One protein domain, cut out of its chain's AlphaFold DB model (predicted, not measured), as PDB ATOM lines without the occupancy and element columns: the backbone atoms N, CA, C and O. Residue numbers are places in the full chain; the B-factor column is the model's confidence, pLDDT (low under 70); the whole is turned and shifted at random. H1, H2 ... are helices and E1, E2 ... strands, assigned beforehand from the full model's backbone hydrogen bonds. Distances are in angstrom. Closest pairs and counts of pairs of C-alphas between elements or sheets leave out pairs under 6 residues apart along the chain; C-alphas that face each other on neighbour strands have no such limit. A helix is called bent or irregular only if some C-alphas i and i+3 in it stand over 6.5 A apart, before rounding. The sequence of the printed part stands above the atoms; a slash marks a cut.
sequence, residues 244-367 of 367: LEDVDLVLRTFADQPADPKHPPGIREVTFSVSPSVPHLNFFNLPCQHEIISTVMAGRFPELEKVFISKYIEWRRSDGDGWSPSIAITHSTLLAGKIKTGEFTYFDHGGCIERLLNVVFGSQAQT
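AT A GLANCE: This is residues 244 to 367 of the 367 residues of the protein "Predicted protein" of Laccaria bicolor (strain S238N-H82 / ATCC MYA-4686) (UniProt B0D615). A small four-stranded sheet has two helices, H1 and H2, side by side over one face, and the other face is bare of named helices. Past the end of E4 at residue 327, a second pair of helices, H3 and H4, crosses about perpendicular and lengthens the body, H4 packing on E4 with its residues 352 to 356 and followed by a tail at residues 362 to 367. The printed part has 124 residues, with four named helices and four named strands in the order H1 E1 H2 E2 E3 E4 H3 H4. The sheet, in the order E1 E2 E3 E4, is mixed, and the class is mixed, helices and strands. The whole is compact, with a radius of gyration of the C-alphas of 15.5 A, and elongated, spanning 59 by 36 by 21 A.

IN THESE COORDINATES: H1, residues 247 to 255, begins at C-alpha 247 (20.968, 37.012, 21.390) and is 12.2 A long. E1, residues 269 to 273, is 12.6 A long. H2, residues 286 to 300, is the longest helix, 19.8 A; it is neither bent nor irregular, but only just: C-alphas 294 and 297 are 6.2 A apart. E2, residues 306 to 309, is 10.0 A long, E3, residues 313 to 317, 13.4 A, and E4, residues 323 to 327, 13.6 A. H3, residues 329 to 340, is 16.9 A long and irregular, with C-alphas 330 and 333 7.8 A apart. H4, residues 352 to 361, is 14.4 A long and ends at C-alpha 361 (37.701, 47.730, 3.095).

HOW THE PARTS SIT: E1 and E2 are parallel, with N 272 and O 308 at 2.8 A; E1, H2, E2 form a strand-helix-strand unit, two parallel neighbour strands with a helix between, its crossover right-handed. E2, E3 and E4 form a meander, each strand the antiparallel neighbour of the one before, with hairpins E2 and E3 (N 315 and O 307, 2.8 A) and E3 and E4 (N 326 and O 314, 2.7 A). H2 is on the sheet at a height of 9.2 A. H1 touches H2 at a shallow tilt of 23 degrees, the same way; their closest C-alphas, of Ala 255 and Val 296, are 6.0 A apart. H4 is on the sheet, with the C-alphas of Ser 326 and Cys 352 closest, 6.4 A. H3 touches H4, about perpendicular at 86 degrees, with Ala 336 and Leu 357 closest, their C-alphas 5.7 A apart. H3 is apart from H2. Every O i to N i+4 pair is within hydrogen-bond range in H1 and H4, against 9 of 11 in H2 and 6 of 8 in H3.

THE WHOLE: The C-alphas farthest apart, of Pro 261 and Thr 367, are 59.7 A from each other. The printed part has no cut. The links H1 to E1, E1 to H2 and H3 to H4 are long. The mean pLDDT of the printed part is 82.8, and it is under 70 at 21 residues, among them 275 to 283 and 363 to 367.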
ATOM      1  N   LEU A 244      25.534  38.011  30.678       60.44
ATOM      2  CA  LEU A 244      25.910  38.263  29.287       60.44
ATOM      3  C   LEU A 244      24.714  37.856  28.415       60.44
ATOM      4  O   LEU A 244      24.353  36.682  28.342       60.44
ATOM      5  N   GLU A 245      24.024  38.845  27.858       60.62
ATOM      6  CA  GLU A 245      22.843  38.627  27.032       60.62
ATOM      7  C   GLU A 245      23.294  37.967  25.725       60.62
ATOM      8  O   GLU A 245      23.837  38.623  24.846       60.62
ATOM      9  N   ASP A 246      23.104  36.659  25.590       70.75
ATOM     10  CA  ASP A 246      23.259  35.995  24.300       70.75
ATOM     11  C   ASP A 246      21.968  36.175  23.492       70.75
ATOM     12  O   ASP A 246      20.879  35.810  23.939       70.75
ATOM     13  N   VAL A 247      22.083  36.782  22.314       70.75
ATOM     14  CA  VAL A 247      20.968  37.012  21.390       70.75
ATOM     15  C   VAL A 247      20.348  35.705  20.935       70.75
ATOM     16  O   VAL A 247      19.123  35.605  20.888       70.75
ATOM     17  N   ASP A 248      21.172  34.695  20.667       74.25
ATOM     18  CA  ASP A 248      20.686  33.380  20.274       74.25
ATOM     19  C   ASP A 248      19.911  32.761  21.436       74.25
ATOM     20  O   ASP A 248      18.858  32.171  21.229       74.25
ATOM     21  N   LEU A 249      20.354  32.973  22.680       73.62
ATOM     22  CA  LEU A 249      19.596  32.557  23.857       73.62
ATOM     23  C   LEU A 249      18.283  33.329  23.991       73.62
ATOM     24  O   LEU A 249      17.296  32.734  24.413       73.62
ATOM     25  N   VAL A 250      18.239  34.625  23.667       71.75
ATOM     26  CA  VAL A 250      16.978  35.382  23.629       71.75
ATOM     27  C   VAL A 250      16.048  34.720  22.619       71.75
ATOM     28  O   VAL A 250      14.996  34.230  23.017       71.75
ATOM     29  N   LEU A 251      16.467  34.607  21.359       78.00
ATOM     30  CA  LEU A 251      15.689  33.997  20.281       78.00
ATOM     31  C   LEU A 251      15.254  32.554  20.591       78.00
ATOM     32  O   LEU A 251      14.112  32.191  20.323       78.00
ATOM     33  N   ARG A 252      16.112  31.747  21.223       78.62
ATOM     34  CA  ARG A 252      15.776  30.389  21.681       78.62
ATOM     35  C   ARG A 252      14.797  30.395  22.840       78.62
ATOM     36  O   ARG A 252      13.803  29.699  22.775       78.62
ATOM     37  N   THR A 253      14.987  31.250  23.845       74.94
ATOM     38  CA  THR A 253      14.023  31.393  24.954       74.94
ATOM     39  C   THR A 253      12.637  31.759  24.421       74.94
ATOM     40  O   THR A 253      11.625  31.317  24.963       74.94
ATOM     41  N   PHE A 254      12.599  32.567  23.359       74.88
ATOM     42  CA  PHE A 254      11.396  32.856  22.593       74.88
ATOM     43  C   PHE A 254      10.838  31.595  21.928       74.88
ATOM     44  O   PHE A 254       9.665  31.286  22.131       74.88
ATOM     45  N   ALA A 255      11.662  30.858  21.184       77.44
ATOM     46  CA  ALA A 255      11.285  29.612  20.518       77.44
ATOM     47  C   ALA A 255      10.805  28.498  21.455       77.44
ATOM     48  O   ALA A 255       9.889  27.761  21.097       77.44
ATOM     49  N   ASP A 256      11.365  28.433  22.657       79.94
ATOM     50  CA  ASP A 256      11.074  27.418  23.665       79.94
ATOM     51  C   ASP A 256       9.779  27.712  24.436       79.94
ATOM     52  O   ASP A 256       9.283  26.847  25.159       79.94
ATOM     53  N   GLN A 257       9.203  28.919  24.306       75.75
ATOM     54  CA  GLN A 257       7.876  29.177  24.870       75.75
ATOM     55  C   GLN A 257       6.855  28.217  24.245       75.75
ATOM     56  O   GLN A 257       6.965  27.949  23.043       75.75
ATOM     57  N   PRO A 258       5.856  27.735  25.011       71.69
ATOM     58  CA  PRO A 258       4.799  26.887  24.477       71.69
ATOM     59  C   PRO A 258       4.227  27.495  23.197       71.69
ATOM     60  O   PRO A 258       4.081  28.715  23.102       71.69
ATOM     61  N   ALA A 259       3.926  26.649  22.211       63.66
ATOM     62  CA  ALA A 259       3.239  27.073  21.000       63.66
ATOM     63  C   ALA A 259       1.809  27.493  21.367       63.66
ATOM     64  O   ALA A 259       0.875  26.702  21.269       63.66
ATOM     65  N   ASP A 260       1.655  28.724  21.849       65.25
ATOM     66  CA  ASP A 260       0.348  29.336  22.037       65.25
ATOM     67  C   ASP A 260      -0.345  29.391  20.665       65.25
ATOM     68  O   ASP A 260       0.324  29.632  19.645       65.25
ATOM     69  N   PRO A 261      -1.655  29.112  20.566       60.38
ATOM     70  CA  PRO A 261      -2.293  28.999  19.274       60.38
ATOM     71  C   PRO A 261      -2.369  30.387  18.631       60.38
ATOM     72  O   PRO A 261      -3.138  31.239  19.054       60.38
ATOM     73  N   LYS A 262      -1.561  30.566  17.579       63.81
ATOM     74  CA  LYS A 262      -1.560  31.659  16.589       63.81
ATOM     75  C   LYS A 262      -1.624  33.067  17.196       63.81
ATOM     76  O   LYS A 262      -2.696  33.606  17.466       63.81
ATOM     77  N   HIS A 263      -0.461  33.716  17.275       74.38
ATOM     78  CA  HIS A 263      -0.398  35.166  17.457       74.38
ATOM     79  C   HIS A 263      -1.210  35.883  16.359       74.38
ATOM     80  O   HIS A 263      -1.424  35.325  15.277       74.38
ATOM     81  N   PRO A 264      -1.685  37.111  16.622       74.56
ATOM     82  CA  PRO A 264      -2.547  37.849  15.723       74.56
ATOM     83  C   PRO A 264      -1.858  37.978  14.372       74.56
ATOM     84  O   PRO A 264      -0.666  38.300  14.319       74.56
ATOM     85  N   PRO A 265      -2.602  37.750  13.280       72.38
ATOM     86  CA  PRO A 265      -2.013  37.717  11.954       72.38
ATOM     87  C   PRO A 265      -1.352  39.052  11.600       72.38
ATOM     88  O   PRO A 265      -0.335  39.038  10.933       72.38
ATOM     89  N   GLY A 266      -1.830  40.184  12.128       89.88
ATOM     90  CA  GLY A 266      -1.393  41.519  11.707       89.88
ATOM     91  C   GLY A 266       0.023  41.972  12.095       89.88
ATOM     92  O   GLY A 266       0.407  43.072  11.687       89.88
ATOM     93  N   ILE A 267       0.801  41.198  12.865       94.62
ATOM     94  CA  ILE A 267       2.174  41.587  13.236       94.62
ATOM     95  C   ILE A 267       3.109  41.381  12.042       94.62
ATOM     96  O   ILE A 267       3.354  40.257  11.611       94.62
ATOM     97  N   ARG A 268       3.688  42.486  11.563       96.12
ATOM     98  CA  ARG A 268       4.570  42.534  10.386       96.12
ATOM     99  C   ARG A 268       6.025  42.785  10.735       96.12
ATOM    100  O   ARG A 268       6.910  42.376   9.989       96.12
ATOM    101  N   GLU A 269       6.283  43.446  11.860       97.00
ATOM    102  CA  GLU A 269       7.638  43.762  12.308       97.00
ATOM    103  C   GLU A 269       7.832  43.319  13.760       97.00
ATOM    104  O   GLU A 269       7.081  43.732  14.647       97.00
ATOM    105  N   VAL A 270       8.863  42.508  14.010       95.19
ATOM    106  CA  VAL A 270       9.299  42.148  15.367       95.19
ATOM    107  C   VAL A 270      10.721  42.640  15.595       95.19
ATOM    108  O   VAL A 270      11.602  42.402  14.779       95.19
ATOM    109  N   THR A 271      10.964  43.319  16.710       94.38
ATOM    110  CA  THR A 271      12.298  43.770  17.123       94.38
ATOM    111  C   THR A 271      12.694  43.086  18.418       94.38
ATOM    112  O   THR A 271      11.973  43.172  19.402       94.38
ATOM    113  N   PHE A 272      13.859  42.453  18.445       90.62
ATOM    114  CA  PHE A 272      14.470  41.918  19.654       90.62
ATOM    115  C   PHE A 272      15.510  42.906  20.171       90.62
ATOM    116  O   PHE A 272      16.637  42.965  19.679       90.62
ATOM    117  N   SER A 273      15.121  43.707  21.157       86.38
ATOM    118  CA  SER A 273      15.977  44.732  21.744       86.38
ATOM    119  C   SER A 273      16.903  44.126  22.792       86.38
ATOM    120  O   SER A 273      16.474  43.536  23.785       86.38
ATOM    121  N   VAL A 274      18.201  44.298  22.553       78.06
ATOM    122  CA  VAL A 274      19.299  43.796  23.386       78.06
ATOM    123  C   VAL A 274      20.092  44.990  23.913       78.06
ATOM    124  O   VAL A 274      20.288  45.970  23.184       78.06
ATOM    125  N   SER A 275      20.516  44.937  25.178       69.06
ATOM    126  CA  SER A 275      21.190  46.061  25.834       69.06
ATOM    127  C   SER A 275      22.524  46.390  25.148       69.06
ATOM    128  O   SER A 275      23.365  45.511  25.014       69.06
ATOM    129  N   PRO A 276      22.807  47.655  24.786       58.44
ATOM    130  CA  PRO A 276      24.038  48.032  24.081       58.44
ATOM    131  C   PRO A 276      25.320  47.906  24.924       58.44
ATOM    132  O   PRO A 276      26.414  48.097  24.403       58.44
ATOM    133  N   SER A 277      25.191  47.648  26.228       56.19
ATOM    134  CA  SER A 277      26.286  47.633  27.205       56.19
ATOM    135  C   SER A 277      27.043  46.308  27.311       56.19
ATOM    136  O   SER A 277      27.995  46.229  28.086       56.19
ATOM    137  N   VAL A 278      26.643  45.271  26.580       55.31
ATOM    138  CA  VAL A 278      27.290  43.960  26.650       55.31
ATOM    139  C   VAL A 278      28.126  43.742  25.374       55.31
ATOM    140  O   VAL A 278      27.685  44.077  24.278       55.31
ATOM    141  N   PRO A 279      29.374  43.252  25.461       52.66
ATOM    142  CA  PRO A 279      30.145  42.852  24.287       52.66
ATOM    143  C   PRO A 279      29.610  41.504  23.788       52.66
ATOM    144  O   PRO A 279      29.939  40.452  24.329       52.66
ATOM    145  N   HIS A 280      28.714  41.523  22.803       60.97
ATOM    146  CA  HIS A 280      28.041  40.304  22.354       60.97
ATOM    147  C   HIS A 280      28.775  39.667  21.169       60.97
ATOM    148  O   HIS A 280      28.553  40.021  20.011       60.97
ATOM    149  N   LEU A 281      29.609  38.675  21.471       52.88
ATOM    150  CA  LEU A 281      30.311  37.843  20.486       52.88
ATOM    151  C   LEU A 281      29.359  37.038  19.570       52.88
ATOM    152  O   LEU A 281      29.770  36.606  18.497       52.88
ATOM    153  N   ASN A 282      28.080  36.893  19.948       60.00
ATOM    154  CA  ASN A 282      27.099  36.048  19.250       60.00
ATOM    155  C   ASN A 282      26.066  36.824  18.410       60.00
ATOM    156  O   ASN A 282      25.194  36.208  17.804       60.00
ATOM    157  N   PHE A 283      26.149  38.162  18.306       66.12
ATOM    158  CA  PHE A 283      25.229  38.920  17.435       66.12
ATOM    159  C   PHE A 283      25.283  38.473  15.974       66.12
ATOM    160  O   PHE A 283      24.311  38.658  15.252       66.12
ATOM    161  N   PHE A 284      26.409  37.925  15.527       78.12
ATOM    162  CA  PHE A 284      26.649  37.636  14.119       78.12
ATOM    163  C   PHE A 284      26.601  36.147  13.802       78.12
ATOM    164  O   PHE A 284      27.217  35.724  12.833       78.12
ATOM    165  N   ASN A 285      25.874  35.344  14.582       89.81
ATOM    166  CA  ASN A 285      25.537  33.981  14.181       89.81
ATOM    167  C   ASN A 285      24.320  33.980  13.241       89.81
ATOM    168  O   ASN A 285      23.213  33.581  13.613       89.81
ATOM    169  N   LEU A 286      24.508  34.489  12.020       92.62
ATOM    170  CA  LEU A 286      23.406  34.679  11.080       92.62
ATOM    171  C   LEU A 286      22.700  33.362  10.689       92.62
ATOM    172  O   LEU A 286      21.475  33.387  10.577       92.62
ATOM    173  N   PRO A 287      23.382  32.205  10.539       93.50
ATOM    174  CA  PRO A 287      22.709  30.929  10.295       93.50
ATOM    175  C   PRO A 287      21.739  30.514  11.409       93.50
ATOM    176  O   PRO A 287      20.612  30.125  11.113       93.50
ATOM    177  N   CYS A 288      22.140  30.643  12.678       90.31
ATOM    178  CA  CYS A 288      21.280  30.334  13.828       90.31
ATOM    179  C   CYS A 288      20.055  31.259  13.872       90.31
ATOM    180  O   CYS A 288      18.923  30.809  14.057       90.31
ATOM    181  N   GLN A 289      20.260  32.555  13.622       92.12
ATOM    182  CA  GLN A 289      19.161  33.518  13.522       92.12
ATOM    183  C   GLN A 289      18.202  33.167  12.383       92.12
ATOM    184  O   GLN A 289      16.992  33.161  12.598       92.12
ATOM    185  N   HIS A 290      18.725  32.836  11.198       94.19
ATOM    186  CA  HIS A 290      17.915  32.414  10.058       94.19
ATOM    187  C   HIS A 290      17.061  31.188  10.401       94.19
ATOM    188  O   HIS A 290      15.866  31.177  10.109       94.19
ATOM    189  N   GLU A 291      17.645  30.168  11.035       92.75
ATOM    190  CA  GLU A 291      16.927  28.964  11.459       92.75
ATOM    191  C   GLU A 291      15.757  29.313  12.384       92.75
ATOM    192  O   GLU A 291      14.618  28.943  12.097       92.75
ATOM    193  N   ILE A 292      15.991  30.096  13.441       90.94
ATOM    194  CA  ILE A 292      14.933  30.473  14.391       90.94
ATOM    195  C   ILE A 292      13.860  31.332  13.709       90.94
ATOM    196  O   ILE A 292      12.662  31.122  13.910       90.94
ATOM    197  N   ILE A 293      14.258  32.289  12.871       92.69
ATOM    198  CA  ILE A 293      13.311  33.168  12.178       92.69
ATOM    199  C   ILE A 293      12.437  32.366  11.203       92.69
ATOM    200  O   ILE A 293      11.212  32.502  11.208       92.69
ATOM    201  N   SER A 294      13.046  31.506  10.389       92.69
ATOM    202  CA  SER A 294      12.343  30.739   9.356       92.69
ATOM    203  C   SER A 294      11.451  29.634   9.925       92.69
ATOM    204  O   SER A 294      10.362  29.415   9.399       92.69
ATOM    205  N   THR A 295      11.870  28.962  11.000       88.75
ATOM    206  CA  THR A 295      11.142  27.804  11.553       88.75
ATOM    207  C   THR A 295      10.148  28.189  12.645       88.75
ATOM    208  O   THR A 295       9.020  27.699  12.662       88.75
ATOM    209  N   VAL A 296      10.534  29.095  13.545       88.56
ATOM    210  CA  VAL A 296       9.742  29.441  14.731       88.56
ATOM    211  C   VAL A 296       8.949  30.713  14.482       88.56
ATOM    212  O   VAL A 296       7.725  30.724  14.625       88.56
ATOM    213  N   MET A 297       9.629  31.802  14.112       89.19
ATOM    214  CA  MET A 297       8.989  33.118  14.037       89.19
ATOM    215  C   MET A 297       7.974  33.188  12.902       89.19
ATOM    216  O   MET A 297       6.861  33.651  13.129       89.19
ATOM    217  N   ALA A 298       8.312  32.678  11.717       88.69
ATOM    218  CA  ALA A 298       7.391  32.650  10.583       88.69
ATOM    219  C   ALA A 298       6.141  31.788  10.853       88.69
ATOM    220  O   ALA A 298       5.053  32.121  10.390       88.69
ATOM    221  N   GLY A 299       6.273  30.708  11.635       86.94
ATOM    222  CA  GLY A 299       5.132  29.891  12.063       86.94
ATOM    223  C   GLY A 299       4.244  30.596  13.094       86.94
ATOM    224  O   GLY A 299       3.023  30.442  13.076       86.94
ATOM    225  N   ARG A 300       4.851  31.398  13.976       86.56
ATOM    226  CA  ARG A 300       4.157  32.160  15.025       86.56
ATOM    227  C   ARG A 300       3.486  33.427  14.514       86.56
ATOM    228  O   ARG A 300       2.395  33.741  14.975       86.56
ATOM    229  N   PHE A 301       4.123  34.125  13.580       90.44
ATOM    230  CA  PHE A 301       3.681  35.394  13.006       90.44
ATOM    231  C   PHE A 301       3.556  35.234  11.480       90.44
ATOM    232  O   PHE A 301       4.515  35.484  10.749       90.44
ATOM    233  N   PRO A 302       2.392  34.795  10.972       88.88
ATOM    234  CA  PRO A 302       2.249  34.441   9.559       88.88
ATOM    235  C   PRO A 302       2.480  35.603   8.577       88.88
ATOM    236  O   PRO A 302       3.021  35.377   7.490       88.88
ATOM    237  N   GLU A 303       2.111  36.837   8.953       92.81
ATOM    238  CA  GLU A 303       2.339  38.056   8.149       92.81
ATOM    239  C   GLU A 303       3.670  38.754   8.471       92.81
ATOM    240  O   GLU A 303       3.866  39.907   8.092       92.81
ATOM    241  N   LEU A 304       4.601  38.095   9.169       94.12
ATOM    242  CA  LEU A 304       5.883  38.707   9.501       94.12
ATOM    243  C   LEU A 304       6.679  39.008   8.227       94.12
ATOM    244  O   LEU A 304       6.996  38.111   7.438       94.12
ATOM    245  N   GLU A 305       7.019  40.282   8.056       95.81
ATOM    246  CA  GLU A 305       7.785  40.819   6.930       95.81
ATOM    247  C   GLU A 305       9.227  41.132   7.353       95.81
ATOM    248  O   GLU A 305      10.160  40.973   6.560       95.81
ATOM    249  N   LYS A 306       9.421  41.579   8.605       96.81
ATOM    250  CA  LYS A 306      10.723  42.024   9.120       96.81
ATOM    251  C   LYS A 306      10.999  41.542  10.538       96.81
ATOM    252  O   LYS A 306      10.129  41.598  11.409       96.81
ATOM    253  N   VAL A 307      12.252  41.168  10.780       95.56
ATOM    254  CA  VAL A 307      12.784  40.900  12.119       95.56
ATOM    255  C   VAL A 307      14.043  41.721  12.346       95.56
ATOM    256  O   VAL A 307      15.011  41.602  11.603       95.56
ATOM    257  N   PHE A 308      14.052  42.529  13.397       94.12
ATOM    258  CA  PHE A 308      15.224  43.282  13.821       94.12
ATOM    259  C   PHE A 308      15.874  42.598  15.015       94.12
ATOM    260  O   PHE A 308      15.217  42.301  16.012       94.12
ATOM    261  N   ILE A 309      17.179  42.373  14.926       90.38
ATOM    262  CA  ILE A 309      18.003  41.918  16.039       90.38
ATOM    263  C   ILE A 309      18.817  43.121  16.513       90.38
ATOM    264  O   ILE A 309      19.812  43.525  15.897       90.38
ATOM    265  N   SER A 310      18.360  43.723  17.611       85.00
ATOM    266  CA  SER A 310      18.793  45.043  18.068       85.00
ATOM    267  C   SER A 310      18.677  46.079  16.934       85.00
ATOM    268  O   SER A 310      17.812  45.990  16.067       85.00
ATOM    269  N   LYS A 311      19.553  47.082  16.928       86.62
ATOM    270  CA  LYS A 311      19.651  48.109  15.878       86.62
ATOM    271  C   LYS A 311      20.604  47.738  14.735       86.62
ATOM    272  O   LYS A 311      20.884  48.579  13.887       86.62
ATOM    273  N   TYR A 312      21.176  46.533  14.757       87.75
ATOM    274  CA  TYR A 312      22.316  46.173  13.909       87.75
ATOM    275  C   TYR A 312      21.927  45.326  12.705       87.75
ATOM    276  O   TYR A 312      22.428  45.585  11.613       87.75
ATOM    277  N   ILE A 313      21.067  44.326  12.906       91.50
ATOM    278  CA  ILE A 313      20.720  43.345  11.878       91.50
ATOM    279  C   ILE A 313      19.225  43.425  11.611       91.50
ATOM    280  O   ILE A 313      18.411  43.354  12.532       91.50
ATOM    281  N   GLU A 314      18.878  43.546  10.340       95.06
ATOM    282  CA  GLU A 314      17.515  43.480   9.836       95.06
ATOM    283  C   GLU A 314      17.386  42.264   8.916       95.06
ATOM    284  O   GLU A 314      18.073  42.165   7.901       95.06
ATOM    285  N   TRP A 315      16.473  41.365   9.253       96.38
ATOM    286  CA  TRP A 315      16.033  40.269   8.406       96.38
ATOM    287  C   TRP A 315      14.753  40.676   7.685       96.38
ATOM    288  O   TRP A 315      13.794  41.108   8.325       96.38
ATOM    289  N   ARG A 316      14.723  40.514   6.361       96.75
ATOM    290  CA  ARG A 316      13.537  40.759   5.529       96.75
ATOM    291  C   ARG A 316      13.093  39.487   4.839       96.75
ATOM    292  O   ARG A 316      13.930  38.731   4.344       96.75
ATOM    293  N   ARG A 317      11.782  39.290   4.773       95.50
ATOM    294  CA  ARG A 317      11.162  38.260   3.945       95.50
ATOM    295  C   ARG A 317      11.072  38.757   2.502       95.50
ATOM    296  O   ARG A 317      10.650  39.886   2.270       95.50
ATOM    297  N   SER A 318      11.493  37.930   1.551       89.81
ATOM    298  CA  SER A 318      11.368  38.210   0.115       89.81
ATOM    299  C   SER A 318      10.128  37.532  -0.480       89.81
ATOM    300  O   SER A 318       9.675  36.503   0.032       89.81
ATOM    301  N   ASP A 319       9.588  38.099  -1.564       79.62
ATOM    302  CA  ASP A 319       8.504  37.502  -2.353       79.62
ATOM    303  C   ASP A 319       9.046  36.286  -3.124       79.62
ATOM    304  O   ASP A 319       9.402  36.386  -4.295       79.62
ATOM    305  N   GLY A 320       9.181  35.139  -2.456       73.81
ATOM    306  CA  GLY A 320       9.519  33.881  -3.125       73.81
ATOM    307  C   GLY A 320      10.377  32.906  -2.328       73.81
ATOM    308  O   GLY A 320      10.034  31.735  -2.323       73.81
ATOM    309  N   ASP A 321      11.433  33.344  -1.628       65.38
ATOM    310  CA  ASP A 321      12.493  32.401  -1.204       65.38
ATOM    311  C   ASP A 321      13.156  32.729   0.149       65.38
ATOM    312  O   ASP A 321      14.370  32.662   0.334       65.38
ATOM    313  N   GLY A 322      12.340  33.028   1.161       89.69
ATOM    314  CA  GLY A 322      12.792  33.009   2.556       89.69
ATOM    315  C   GLY A 322      13.356  34.333   3.074       89.69
ATOM    316  O   GLY A 322      12.972  35.420   2.627       89.69
ATOM    317  N   TRP A 323      14.190  34.237   4.110       96.00
ATOM    318  CA  TRP A 323      14.632  35.362   4.932       96.00
ATOM    319  C   TRP A 323      16.066  35.766   4.599       96.00
ATOM    320  O   TRP A 323      16.978  34.952   4.673       96.00
ATOM    321  N   SER A 324      16.285  37.046   4.304       95.88
ATOM    322  CA  SER A 324      17.615  37.587   4.005       95.88
ATOM    323  C   SER A 324      18.061  38.601   5.062       95.88
ATOM    324  O   SER A 324      17.280  39.511   5.367       95.88
ATOM    325  N   PRO A 325      19.294  38.505   5.594       95.88
ATOM    326  CA  PRO A 325      19.827  39.475   6.536       95.88
ATOM    327  C   PRO A 325      20.426  40.685   5.818       95.88
ATOM    328  O   PRO A 325      20.971  40.594   4.717       95.88
ATOM    329  N   SER A 326      20.404  41.819   6.503       94.75
ATOM    330  CA  SER A 326      21.076  43.057   6.123       94.75
ATOM    331  C   SER A 326      21.597  43.769   7.370       94.75
ATOM    332  O   SER A 326      21.018  43.654   8.451       94.75
ATOM    333  N   ILE A 327      22.714  44.486   7.235       91.25
ATOM    334  CA  ILE A 327      23.313  45.260   8.328       91.25
ATOM    335  C   ILE A 327      22.900  46.722   8.196       91.25
ATOM    336  O   ILE A 327      23.027  47.317   7.124       91.25
ATOM    337  N   ALA A 328      22.443  47.322   9.295       87.12
ATOM    338  CA  ALA A 328      22.079  48.730   9.328       87.12
ATOM    339  C   ALA A 328      23.277  49.611   8.933       87.12
ATOM    340  O   ALA A 328      24.342  49.574   9.561       87.12
ATOM    341  N   ILE A 329      23.090  50.445   7.906       85.19
ATOM    342  CA  ILE A 329      24.146  51.293   7.325       85.19
ATOM    343  C   ILE A 329      24.805  52.172   8.394       85.19
ATOM    344  O   ILE A 329      26.026  52.320   8.406       85.19
ATOM    345  N   THR A 330      24.021  52.686   9.342       82.75
ATOM    346  CA  THR A 330      24.475  53.530  10.460       82.75
ATOM    347  C   THR A 330      25.505  52.860  11.373       82.75
ATOM    348  O   THR A 330      26.202  53.549  12.118       82.75
ATOM    349  N   HIS A 331      25.621  51.532  11.329       83.62
ATOM    350  CA  HIS A 331      26.545  50.756  12.154       83.62
ATOM    351  C   HIS A 331      27.577  49.963  11.343       83.62
ATOM    352  O   HIS A 331      28.497  49.402  11.931       83.62
ATOM    353  N   SER A 332      27.471  49.972  10.012       87.00
ATOM    354  CA  SER A 332      28.321  49.218   9.083       87.00
ATOM    355  C   SER A 332      29.827  49.371   9.359       87.00
ATOM    356  O   SER A 332      30.499  48.375   9.615       87.00
ATOM    357  N   THR A 333      30.354  50.599   9.400       88.12
ATOM    358  CA  THR A 333      31.790  50.864   9.610       88.12
ATOM    359  C   THR A 333      32.292  50.393  10.973       88.12
ATOM    360  O   THR A 333      33.357  49.784  11.064       88.12
ATOM    361  N   LEU A 334      31.528  50.663  12.039       86.50
ATOM    362  CA  LEU A 334      31.887  50.243  13.394       86.50
ATOM    363  C   LEU A 334      31.961  48.715  13.473       86.50
ATOM    364  O   LEU A 334      32.937  48.172  13.980       86.50
ATOM    365  N   LEU A 335      30.938  48.035  12.955       86.31
ATOM    366  CA  LEU A 335      30.861  46.578  12.977       86.31
ATOM    367  C   LEU A 335      31.959  45.942  12.126       86.31
ATOM    368  O   LEU A 335      32.654  45.054  12.608       86.31
ATOM    369  N   ALA A 336      32.174  46.439  10.907       89.94
ATOM    370  CA  ALA A 336      33.242  45.973  10.030       89.94
ATOM    371  C   ALA A 336      34.624  46.129  10.685       89.94
ATOM    372  O   ALA A 336      35.440  45.213  10.620       89.94
ATOM    373  N   GLY A 337      34.870  47.255  11.369       90.19
ATOM    374  CA  GLY A 337      36.087  47.479  12.149       90.19
ATOM    375  C   GLY A 337      36.291  46.419  13.230       90.19
ATOM    376  O   GLY A 337      37.346  45.793  13.267       90.19
ATOM    377  N   LYS A 338      35.265  46.168  14.050       88.38
ATOM    378  CA  LYS A 338      35.314  45.174  15.136       88.38
ATOM    379  C   LYS A 338      35.456  43.733  14.646       88.38
ATOM    380  O   LYS A 338      36.139  42.929  15.271       88.38
ATOM    381  N   ILE A 339      34.833  43.401  13.520       88.94
ATOM    382  CA  ILE A 339      34.984  42.090  12.882       88.94
ATOM    383  C   ILE A 339      36.412  41.933  12.344       88.94
ATOM    384  O   ILE A 339      37.062  40.923  12.600       88.94
ATOM    385  N   LYS A 340      36.943  42.954  11.660       90.56
ATOM    386  CA  LYS A 340      38.302  42.933  11.095       90.56
ATOM    387  C   LYS A 340      39.391  42.822  12.165       90.56
ATOM    388  O   LYS A 340      40.411  42.189  11.914       90.56
ATOM    389  N   THR A 341      39.196  43.420  13.340       90.50
ATOM    390  CA  THR A 341      40.139  43.306  14.468       90.50
ATOM    391  C   THR A 341      40.015  41.988  15.235       90.50
ATOM    392  O   THR A 341      40.804  41.756  16.148       90.50
ATOM    393  N   GLY A 342      39.044  41.133  14.897       87.56
ATOM    394  CA  GLY A 342      38.751  39.908  15.640       87.56
ATOM    395  C   GLY A 342      38.076  40.152  16.992       87.56
ATOM    396  O   GLY A 342      37.959  39.221  17.783       87.56
ATOM    397  N   GLU A 343      37.617  41.380  17.270       85.56
ATOM    398  CA  GLU A 343      36.830  41.678  18.472       85.56
ATOM    399  C   GLU A 343      35.481  40.948  18.427       85.56
ATOM    400  O   GLU A 343      34.984  40.521  19.466       85.56
ATOM    401  N   PHE A 344      34.907  40.775  17.230       85.75
ATOM    402  CA  PHE A 344      33.665  40.032  17.013       85.75
ATOM    403  C   PHE A 344      33.877  38.786  16.154       85.75
ATOM    404  O   PHE A 344      34.294  38.871  15.000       85.75
ATOM    405  N   THR A 345      33.501  37.631  16.705       85.62
ATOM    406  CA  THR A 345      33.276  36.411  15.927       85.62
ATOM    407  C   THR A 345      31.996  36.535  15.106       85.62
ATOM    408  O   THR A 345      31.023  37.148  15.550       85.62
ATOM    409  N   TYR A 346      31.980  35.945  13.912       90.12
ATOM    410  CA  TYR A 346      30.788  35.898  13.072       90.12
ATOM    411  C   TYR A 346      30.676  34.573  12.325       90.12
ATOM    412  O   TYR A 346      31.674  33.927  12.014       90.12
ATOM    413  N   PHE A 347      29.437  34.213  12.015       91.69
ATOM    414  CA  PHE A 347      29.069  33.163  11.082       91.69
ATOM    415  C   PHE A 347      28.170  33.803  10.032       91.69
ATOM    416  O   PHE A 347      27.094  34.315  10.346       91.69
ATOM    417  N   ASP A 348      28.642  33.839   8.791       93.19
ATOM    418  CA  ASP A 348      27.925  34.535   7.732       93.19
ATOM    419  C   ASP A 348      26.730  33.712   7.220       93.19
ATOM    420  O   ASP A 348      26.701  32.484   7.297       93.19
ATOM    421  N   HIS A 349      25.739  34.405   6.672       94.81
ATOM    422  CA  HIS A 349      24.609  33.817   5.972       94.81
ATOM    423  C   HIS A 349      24.352  34.617   4.698       94.81
ATOM    424  O   HIS A 349      24.112  35.827   4.735       94.81
ATOM    425  N   GLY A 350      24.431  33.933   3.556       93.25
ATOM    426  CA  GLY A 350      24.253  34.557   2.249       93.25
ATOM    427  C   GLY A 350      25.287  35.644   1.938       93.25
ATOM    428  O   GLY A 350      24.943  36.584   1.224       93.25
ATOM    429  N   GLY A 351      26.510  35.567   2.485       94.62
ATOM    430  CA  GLY A 351      27.607  36.520   2.237       94.62
ATOM    431  C   GLY A 351      27.341  37.943   2.746       94.62
ATOM    432  O   GLY A 351      27.830  38.913   2.166       94.62
ATOM    433  N   CYS A 352      26.467  38.107   3.742       94.50
ATOM    434  CA  CYS A 352      26.045  39.409   4.250       94.50
ATOM    435  C   CYS A 352      27.201  40.172   4.906       94.50
ATOM    436  O   CYS A 352      27.431  41.344   4.594       94.50
ATOM    437  N   ILE A 353      27.955  39.496   5.773       93.00
ATOM    438  CA  ILE A 353      29.102  40.082   6.468       93.00
ATOM    439  C   ILE A 353      30.279  40.263   5.510       93.00
ATOM    440  O   ILE A 353      30.918  41.312   5.525       93.00
ATOM    441  N   GLU A 354      30.532  39.306   4.621       94.06
ATOM    442  CA  GLU A 354      31.579  39.440   3.602       94.06
ATOM    443  C   GLU A 354      31.340  40.646   2.685       94.06
ATOM    444  O   GLU A 354      32.252  41.442   2.452       94.06
ATOM    445  N   ARG A 355      30.100  40.853   2.217       94.75
ATOM    446  CA  ARG A 355      29.740  42.057   1.450       94.75
ATOM    447  C   ARG A 355      29.989  43.329   2.247       94.75
ATOM    448  O   ARG A 355      30.527  44.282   1.690       94.75
ATOM    449  N   LEU A 356      29.632  43.350   3.532       93.25
ATOM    450  CA  LEU A 356      29.917  44.485   4.408       93.25
ATOM    451  C   LEU A 356      31.427  44.773   4.469       93.25
ATOM    452  O   LEU A 356      31.838  45.916   4.274       93.25
ATOM    453  N   LEU A 357      32.253  43.752   4.706       93.44
ATOM    454  CA  LEU A 357      33.709  43.901   4.778       93.44
ATOM    455  C   LEU A 357      34.294  44.397   3.450       93.44
ATOM    456  O   LEU A 357      35.142  45.290   3.454       93.44
ATOM    457  N   ASN A 358      33.802  43.889   2.320       93.50
ATOM    458  CA  ASN A 358      34.221  44.329   0.990       93.50
ATOM    459  C   ASN A 358      33.816  45.780   0.699       93.50
ATOM    460  O   ASN A 358      34.611  46.533   0.149       93.50
ATOM    461  N   VAL A 359      32.623  46.213   1.105       93.31
ATOM    462  CA  VAL A 359      32.192  47.612   0.940       93.31
ATOM    463  C   VAL A 359      33.043  48.563   1.787       93.31
ATOM    464  O   VAL A 359      33.380  49.652   1.331       93.31
ATOM    465  N   VAL A 360      33.407  48.164   3.009       92.25
ATOM    466  CA  VAL A 360      34.153  49.031   3.936       92.25
ATOM    467  C   VAL A 360      35.665  49.026   3.664       92.25
ATOM    468  O   VAL A 360      36.312  50.057   3.840       92.25
ATOM    469  N   PHE A 361      36.244  47.899   3.232       92.88
ATOM    470  CA  PHE A 361      37.701  47.730   3.095       92.88
ATOM    471  C   PHE A 361      38.190  47.330   1.695       92.88
ATOM    472  O   PHE A 361      39.388  47.432   1.431       92.88
ATOM    473  N   GLY A 362      37.308  46.878   0.802       78.94
ATOM    474  CA  GLY A 362      37.645  46.239  -0.480       78.94
ATOM    475  C   GLY A 362      38.314  47.136  -1.525       78.94
ATOM    476  O   GLY A 362      38.720  46.647  -2.573       78.94
ATOM    477  N   SER A 363      38.510  48.422  -1.234       57.66
ATOM    478  CA  SER A 363      39.261  49.353  -2.087       57.66
ATOM    479  C   SER A 363      40.764  49.408  -1.774       57.66
ATOM    480  O   SER A 363      41.485  50.137  -2.447       57.66
ATOM    481  N   GLN A 364      41.260  48.690  -0.755       55.38
ATOM    482  CA  GLN A 364      42.672  48.757  -0.324       55.38
ATOM    483  C   GLN A 364      43.585  47.651  -0.889       55.38
ATOM    484  O   GLN A 364      44.735  47.553  -0.473       55.38
ATOM    485  N   ALA A 365      43.115  46.831  -1.833       42.16
ATOM    486  CA  ALA A 365      43.892  45.723  -2.412       42.16
ATOM    487  C   ALA A 365      44.340  45.950  -3.875       42.16
ATOM    488  O   ALA A 365      44.643  44.994  -4.583       42.16
ATOM    489  N   GLN A 366      44.389  47.203  -4.339       38.34
ATOM    490  CA  GLN A 366      44.972  47.574  -5.635       38.34
ATOM    491  C   GLN A 366      45.976  48.723  -5.471       38.34
ATOM    492  O   GLN A 366      45.718  49.845  -5.901       38.34
ATOM    493  N   THR A 367      47.112  48.444  -4.836       34.88
ATOM    494  CA  THR A 367      48.358  49.219  -4.979       34.88
ATOM    495  C   THR A 367      49.544  48.301  -4.800       34.88
ATOM    496  O   THR A 367      49.543  47.590  -3.767       34.88
TER     497      THR A 367